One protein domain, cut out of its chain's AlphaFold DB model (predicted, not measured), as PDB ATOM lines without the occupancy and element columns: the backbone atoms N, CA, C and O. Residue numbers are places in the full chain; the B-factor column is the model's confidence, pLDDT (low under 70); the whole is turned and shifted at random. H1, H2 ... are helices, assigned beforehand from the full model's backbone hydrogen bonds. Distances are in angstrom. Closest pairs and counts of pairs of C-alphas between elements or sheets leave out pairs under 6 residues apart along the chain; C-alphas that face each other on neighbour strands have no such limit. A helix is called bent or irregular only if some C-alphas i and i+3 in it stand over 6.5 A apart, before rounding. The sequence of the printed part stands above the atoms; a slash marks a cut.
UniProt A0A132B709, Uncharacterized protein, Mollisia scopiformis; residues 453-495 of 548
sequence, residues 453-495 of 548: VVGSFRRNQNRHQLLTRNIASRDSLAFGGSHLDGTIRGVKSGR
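What this domain is: This is residues 453 to 495 of the 548 residues of an uncharacterized protein of Mollisia scopiformis (UniProt A0A132B709). One long helix, H1, sticks out with residues 453 to 462 from a small body, in which the chain turns at the far end of H1 into the short helix H2 and then makes a long loop. That loop, residues 479 to 495, runs out from H2 to about His 483 and folds back past H2 to Arg 495. The printed part has 43 residues with two named helices, H1 then H2, and no named strand. The class is all helix, although the helices hold 21 of the 43 printed residues, under half. The whole is compact, with a radius of gyration of the C-alphas of 10.2 A, and flat, spanning 32 by 23 by 11 A.

How they stand to each other: H1, residues 453 to 468, stands free over residues 453 to 462. A tight link of 5 residues joins it to H2, residues 474 to 478. H1 and H2 are close but not clearly touching, with 2 pairs of C-alphas within 8 A. Their closest C-alphas are those of Leu 467 and Arg 474, 7.1 A apart, and their centres are 13.0 A apart. In H1 and H2 every O i to N i+4 pair is within hydrogen-bond range.

Where its parts are: H1 begins at C-alpha 453 at (22.795, -59.268, -36.217) and ends at C-alpha 468 at (40.735, -47.552, -41.505), 22.1 A from first to last C-alpha. H2 measures 6.6 A from C-alpha 474 to C-alpha 478, which is at (27.673, -40.591, -35.664). Neither helix is bent.

The domain as a whole: The two C-alphas farthest apart are those of Val 453 and Arg 495, at 32.1 A. The body without residues 453 to 462 spans 23 by 20 by 11 A. The printed part has no cut. The mean pLDDT of the printed part is 77.4, and residues 453 to 454 and 480 to 486 are under 70.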
ATOM      1  N   VAL A 453      21.336 -59.040 -36.342       65.38
ATOM      2  CA  VAL A 453      22.795 -59.268 -36.217       65.38
ATOM      3  C   VAL A 453      23.528 -59.156 -37.562       65.38
ATOM      4  O   VAL A 453      24.639 -58.638 -37.634       65.38
ATOM      5  N   VAL A 454      22.892 -59.575 -38.658       64.56
ATOM      6  CA  VAL A 454      23.482 -59.527 -40.008       64.56
ATOM      7  C   VAL A 454      23.600 -58.087 -40.518       64.56
ATOM      8  O   VAL A 454      24.645 -57.688 -41.046       64.56
ATOM      9  N   GLY A 455      22.563 -57.273 -40.315       76.31
ATOM     10  CA  GLY A 455      22.567 -55.851 -40.652       76.31
ATOM     11  C   GLY A 455      23.582 -55.068 -39.817       76.31
ATOM     12  O   GLY A 455      24.325 -54.238 -40.353       76.31
ATOM     13  N   SER A 456      23.685 -55.374 -38.517       80.31
ATOM     14  CA  SER A 456      24.660 -54.737 -37.624       80.31
ATOM     15  C   SER A 456      26.102 -55.145 -37.947       80.31
ATOM     16  O   SER A 456      26.973 -54.275 -37.961       80.31
ATOM     17  N   PHE A 457      26.352 -56.407 -38.310       83.38
ATOM     18  CA  PHE A 457      27.661 -56.881 -38.761       83.38
ATOM     19  C   PHE A 457      28.113 -56.160 -40.034       83.38
ATOM     20  O   PHE A 457      29.189 -55.559 -40.055       83.38
ATOM     21  N   ARG A 458      27.264 -56.115 -41.072       83.19
ATOM     22  CA  ARG A 458      27.566 -55.395 -42.324       83.19
ATOM     23  C   ARG A 458      27.804 -53.906 -42.072       83.19
ATOM     24  O   ARG A 458      28.734 -53.316 -42.627       83.19
ATOM     25  N   ARG A 459      27.007 -53.294 -41.191       83.25
ATOM     26  CA  ARG A 459      27.181 -51.896 -40.775       83.25
ATOM     27  C   ARG A 459      28.499 -51.682 -40.031       83.25
ATOM     28  O   ARG A 459      29.174 -50.685 -40.288       83.25
ATOM     29  N   ASN A 460      28.885 -52.595 -39.142       86.62
ATOM     30  CA  ASN A 460      30.124 -52.505 -38.375       86.62
ATOM     31  C   ASN A 460      31.356 -52.711 -39.269       86.62
ATOM     32  O   ASN A 460      32.297 -51.922 -39.218       86.62
ATOM     33  N   GLN A 461      31.313 -53.685 -40.180       88.38
ATOM     34  CA  GLN A 461      32.368 -53.905 -41.166       88.38
ATOM     35  C   GLN A 461      32.550 -52.677 -42.071       88.38
ATOM     36  O   GLN A 461      33.674 -52.215 -42.276       88.38
ATOM     37  N   ASN A 462      31.454 -52.080 -42.552       86.25
ATOM     38  CA  ASN A 462      31.499 -50.848 -43.341       86.25
ATOM     39  C   ASN A 462      32.068 -49.671 -42.525       86.25
ATOM     40  O   ASN A 462      32.967 -48.964 -42.985       86.25
ATOM     41  N   ARG A 463      31.632 -49.512 -41.267       88.25
ATOM     42  CA  ARG A 463      32.172 -48.515 -40.328       88.25
ATOM     43  C   ARG A 463      33.681 -48.680 -40.136       88.25
ATOM     44  O   ARG A 463      34.411 -47.690 -40.199       88.25
ATOM     45  N   HIS A 464      34.152 -49.910 -39.953       89.12
ATOM     46  CA  HIS A 464      35.570 -50.219 -39.800       89.12
ATOM     47  C   HIS A 464      36.366 -49.896 -41.074       89.12
ATOM     48  O   HIS A 464      37.414 -49.250 -41.008       89.12
ATOM     49  N   GLN A 465      35.848 -50.248 -42.254       89.94
ATOM     50  CA  GLN A 465      36.472 -49.901 -43.535       89.94
ATOM     51  C   GLN A 465      36.557 -48.381 -43.756       89.94
ATOM     52  O   GLN A 465      37.570 -47.881 -44.244       89.94
ATOM     53  N   LEU A 466      35.526 -47.620 -43.376       87.38
ATOM     54  CA  LEU A 466      35.526 -46.159 -43.507       87.38
ATOM     55  C   LEU A 466      36.528 -45.478 -42.563       87.38
ATOM     56  O   LEU A 466      37.154 -44.492 -42.961       87.38
ATOM     57  N   LEU A 467      36.696 -46.010 -41.347       86.31
ATOM     58  CA  LEU A 467      37.661 -45.514 -40.361       86.31
ATOM     59  C   LEU A 467      39.105 -45.843 -40.754       86.31
ATOM     60  O   LEU A 467      39.947 -44.950 -40.783       86.31
ATOM     61  N   THR A 468      39.388 -47.100 -41.104       87.94
ATOM     62  CA  THR A 468      40.735 -47.552 -41.505       87.94
ATOM     63  C   THR A 468      41.238 -46.827 -42.749       87.94
ATOM     64  O   THR A 468      42.392 -46.405 -42.807       87.94
ATOM     65  N   ARG A 469      40.352 -46.587 -43.723       88.12
ATOM     66  CA  ARG A 469      40.676 -45.828 -44.939       88.12
ATOM     67  C   ARG A 469      40.680 -44.307 -44.736       88.12
ATOM     68  O   ARG A 469      40.921 -43.583 -45.697       88.12
ATOM     69  N   ASN A 470      40.417 -43.800 -43.525       82.94
ATOM     70  CA  ASN A 470      40.265 -42.366 -43.226       82.94
ATOM     71  C   ASN A 470      39.240 -41.643 -44.134       82.94
ATOM     72  O   ASN A 470      39.340 -40.435 -44.358       82.94
ATOM     73  N   ILE A 471      38.252 -42.370 -44.668       84.25
ATOM     74  CA  ILE A 471      37.212 -41.824 -45.558       84.25
ATOM     75  C   ILE A 471      36.156 -41.069 -44.742       84.25
ATOM     76  O   ILE A 471      35.593 -40.078 -45.215       84.25
ATOM     77  N   ALA A 472      35.895 -41.514 -43.511       83.94
ATOM     78  CA  ALA A 472      35.010 -40.845 -42.566       83.94
ATOM     79  C   ALA A 472      35.670 -40.735 -41.187       83.94
ATOM     80  O   ALA A 472      36.412 -41.623 -40.771       83.94
ATOM     81  N   SER A 473      35.385 -39.648 -40.470       83.94
ATOM     82  CA  SER A 473      35.764 -39.516 -39.061       83.94
ATOM     83  C   SER A 473      34.767 -40.242 -38.147       83.94
ATOM     84  O   SER A 473      33.631 -40.503 -38.546       83.94
ATOM     85  N   ARG A 474      35.172 -40.564 -36.907       83.38
ATOM     86  CA  ARG A 474      34.260 -41.119 -35.883       83.38
ATOM     87  C   ARG A 474      33.033 -40.229 -35.694       83.38
ATOM     88  O   ARG A 474      31.912 -40.727 -35.695       83.38
ATOM     89  N   ASP A 475      33.271 -38.928 -35.636       82.69
ATOM     90  CA  ASP A 475      32.250 -37.898 -35.505       82.69
ATOM     91  C   ASP A 475      31.324 -37.877 -36.739       82.69
ATOM     92  O   ASP A 475      30.110 -37.779 -36.605       82.69
ATOM     93  N   SER A 476      31.866 -38.065 -37.952       80.25
ATOM     94  CA  SER A 476      31.078 -38.160 -39.194       80.25
ATOM     95  C   SER A 476      30.169 -39.388 -39.233       80.25
ATOM     96  O   SER A 476      29.096 -39.346 -39.835       80.25
ATOM     97  N   LEU A 477      30.621 -40.499 -38.644       81.19
ATOM     98  CA  LEU A 477      29.883 -41.763 -38.580       81.19
ATOM     99  C   LEU A 477      28.718 -41.703 -37.592       81.19
ATOM    100  O   LEU A 477      27.747 -42.427 -37.780       81.19
ATOM    101  N   ALA A 478      28.783 -40.826 -36.585       79.25
ATOM    102  CA  ALA A 478      27.673 -40.591 -35.664       79.25
ATOM    103  C   ALA A 478      26.450 -39.966 -36.365       79.25
ATOM    104  O   ALA A 478      25.320 -40.213 -35.955       79.25
ATOM    105  N   PHE A 479      26.659 -39.234 -37.466       74.31
ATOM    106  CA  PHE A 479      25.570 -38.713 -38.300       74.31
ATOM    107  C   PHE A 479      24.943 -39.781 -39.214       74.31
ATOM    108  O   PHE A 479      23.821 -39.598 -39.670       74.31
ATOM    109  N   GLY A 480      25.629 -40.908 -39.449       68.06
ATOM    110  CA  GLY A 480      25.127 -42.057 -40.214       68.06
ATOM    111  C   GLY A 480      24.342 -43.041 -39.340       68.06
ATOM    112  O   GLY A 480      24.766 -44.186 -39.139       68.06
ATOM    113  N   GLY A 481      23.239 -42.567 -38.756       65.38
ATOM    114  CA  GLY A 481      22.294 -43.346 -37.946       65.38
ATOM    115  C   GLY A 481      21.327 -44.195 -38.783       65.38
ATOM    116  O   GLY A 481      21.261 -44.037 -39.993       65.38
ATOM    117  N   SER A 482      20.530 -45.064 -38.146       60.62
ATOM    118  CA  SER A 482      19.436 -45.794 -38.827       60.62
ATOM    119  C   SER A 482      18.382 -44.861 -39.433       60.62
ATOM    120  O   SER A 482      17.689 -45.237 -40.365       60.62
ATOM    121  N   HIS A 483      18.284 -43.640 -38.905       55.50
ATOM    122  CA  HIS A 483      17.266 -42.656 -39.262       55.50
ATOM    123  C   HIS A 483      17.814 -41.488 -40.111       55.50
ATOM    124  O   HIS A 483      17.071 -40.572 -40.466       55.50
ATOM    125  N   LEU A 484      19.121 -41.483 -40.403       59.44
ATOM    126  CA  LEU A 484      19.802 -40.416 -41.138       59.44
ATOM    127  C   LEU A 484      20.604 -41.023 -42.285       59.44
ATOM    128  O   LEU A 484      21.547 -41.791 -42.082       59.44
ATOM    129  N   ASP A 485      20.200 -40.662 -43.496       55.88
ATOM    130  CA  ASP A 485      20.721 -41.244 -44.722       55.88
ATOM    131  C   ASP A 485      22.117 -40.670 -45.026       55.88
ATOM    132  O   ASP A 485      22.277 -39.586 -45.589       55.88
ATOM    133  N   GLY A 486      23.153 -41.394 -44.597       63.94
ATOM    134  CA  GLY A 486      24.528 -41.187 -45.045       63.94
ATOM    135  C   GLY A 486      25.518 -40.677 -43.993       63.94
ATOM    136  O   GLY A 486      25.311 -39.707 -43.273       63.94
ATOM    137  N   THR A 487      26.685 -41.323 -43.964       72.94
ATOM    138  CA  THR A 487      27.874 -40.827 -43.255       72.94
ATOM    139  C   THR A 487      28.505 -39.678 -44.035       72.94
ATOM    140  O   THR A 487      28.779 -39.816 -45.231       72.94
ATOM    141  N   ILE A 488      28.828 -38.578 -43.354       74.62
ATOM    142  CA  ILE A 488      29.501 -37.429 -43.970       74.62
ATOM    143  C   ILE A 488      30.966 -37.790 -44.276       74.62
ATOM    144  O   ILE A 488      31.840 -37.766 -43.405       74.62
ATOM    145  N   ARG A 489      31.249 -38.140 -45.532       77.88
ATOM    146  CA  ARG A 489      32.596 -38.502 -46.000       77.88
ATOM    147  C   ARG A 489      33.485 -37.264 -46.157       77.88
ATOM    148  O   ARG A 489      33.004 -36.176 -46.453       77.88
ATOM    149  N   GLY A 490      34.794 -37.435 -45.983       73.19
ATOM    150  CA  GLY A 490      35.798 -36.402 -46.272       73.19
ATOM    151  C   GLY A 490      35.960 -35.309 -45.210       73.19
ATOM    152  O   GLY A 490      36.799 -34.422 -45.377       73.19
ATOM    153  N   VAL A 491      35.218 -35.367 -44.099       75.31
ATOM    154  CA  VAL A 491      35.396 -34.435 -42.977       75.31
ATOM    155  C   VAL A 491      36.344 -35.047 -41.946       75.31
ATOM    156  O   VAL A 491      36.121 -36.148 -41.447       75.31
ATOM    157  N   LYS A 492      37.430 -34.325 -41.640       75.75
ATOM    158  CA  LYS A 492      38.379 -34.691 -40.578       75.75
ATOM    159  C   LYS A 492      37.720 -34.507 -39.205       75.75
ATOM    160  O   LYS A 492      36.914 -33.590 -39.045       75.75
ATOM    161  N   SER A 493      38.099 -35.331 -38.227       73.31
ATOM    162  CA  SER A 493      37.616 -35.197 -36.840       73.31
ATOM    163  C   SER A 493      37.819 -33.762 -36.329       73.31
ATOM    164  O   SER A 493      38.807 -33.108 -36.680       73.31
ATOM    165  N   GLY A 494      36.821 -33.240 -35.612       72.00
ATOM    166  CA  GLY A 494      36.786 -31.853 -35.127       72.00
ATOM    167  C   GLY A 494      36.432 -30.774 -36.165       72.00
ATOM    168  O   GLY A 494      36.218 -29.625 -35.793       72.00
ATOM    169  N   ARG A 495      36.313 -31.096 -37.466       73.81
ATOM    170  CA  ARG A 495      35.919 -30.115 -38.507       73.81
ATOM    171  C   ARG A 495      34.427 -30.111 -38.847       73.81
ATOM    172  O   ARG A 495      33.999 -29.307 -39.670       73.81
TER     173      ARG A 495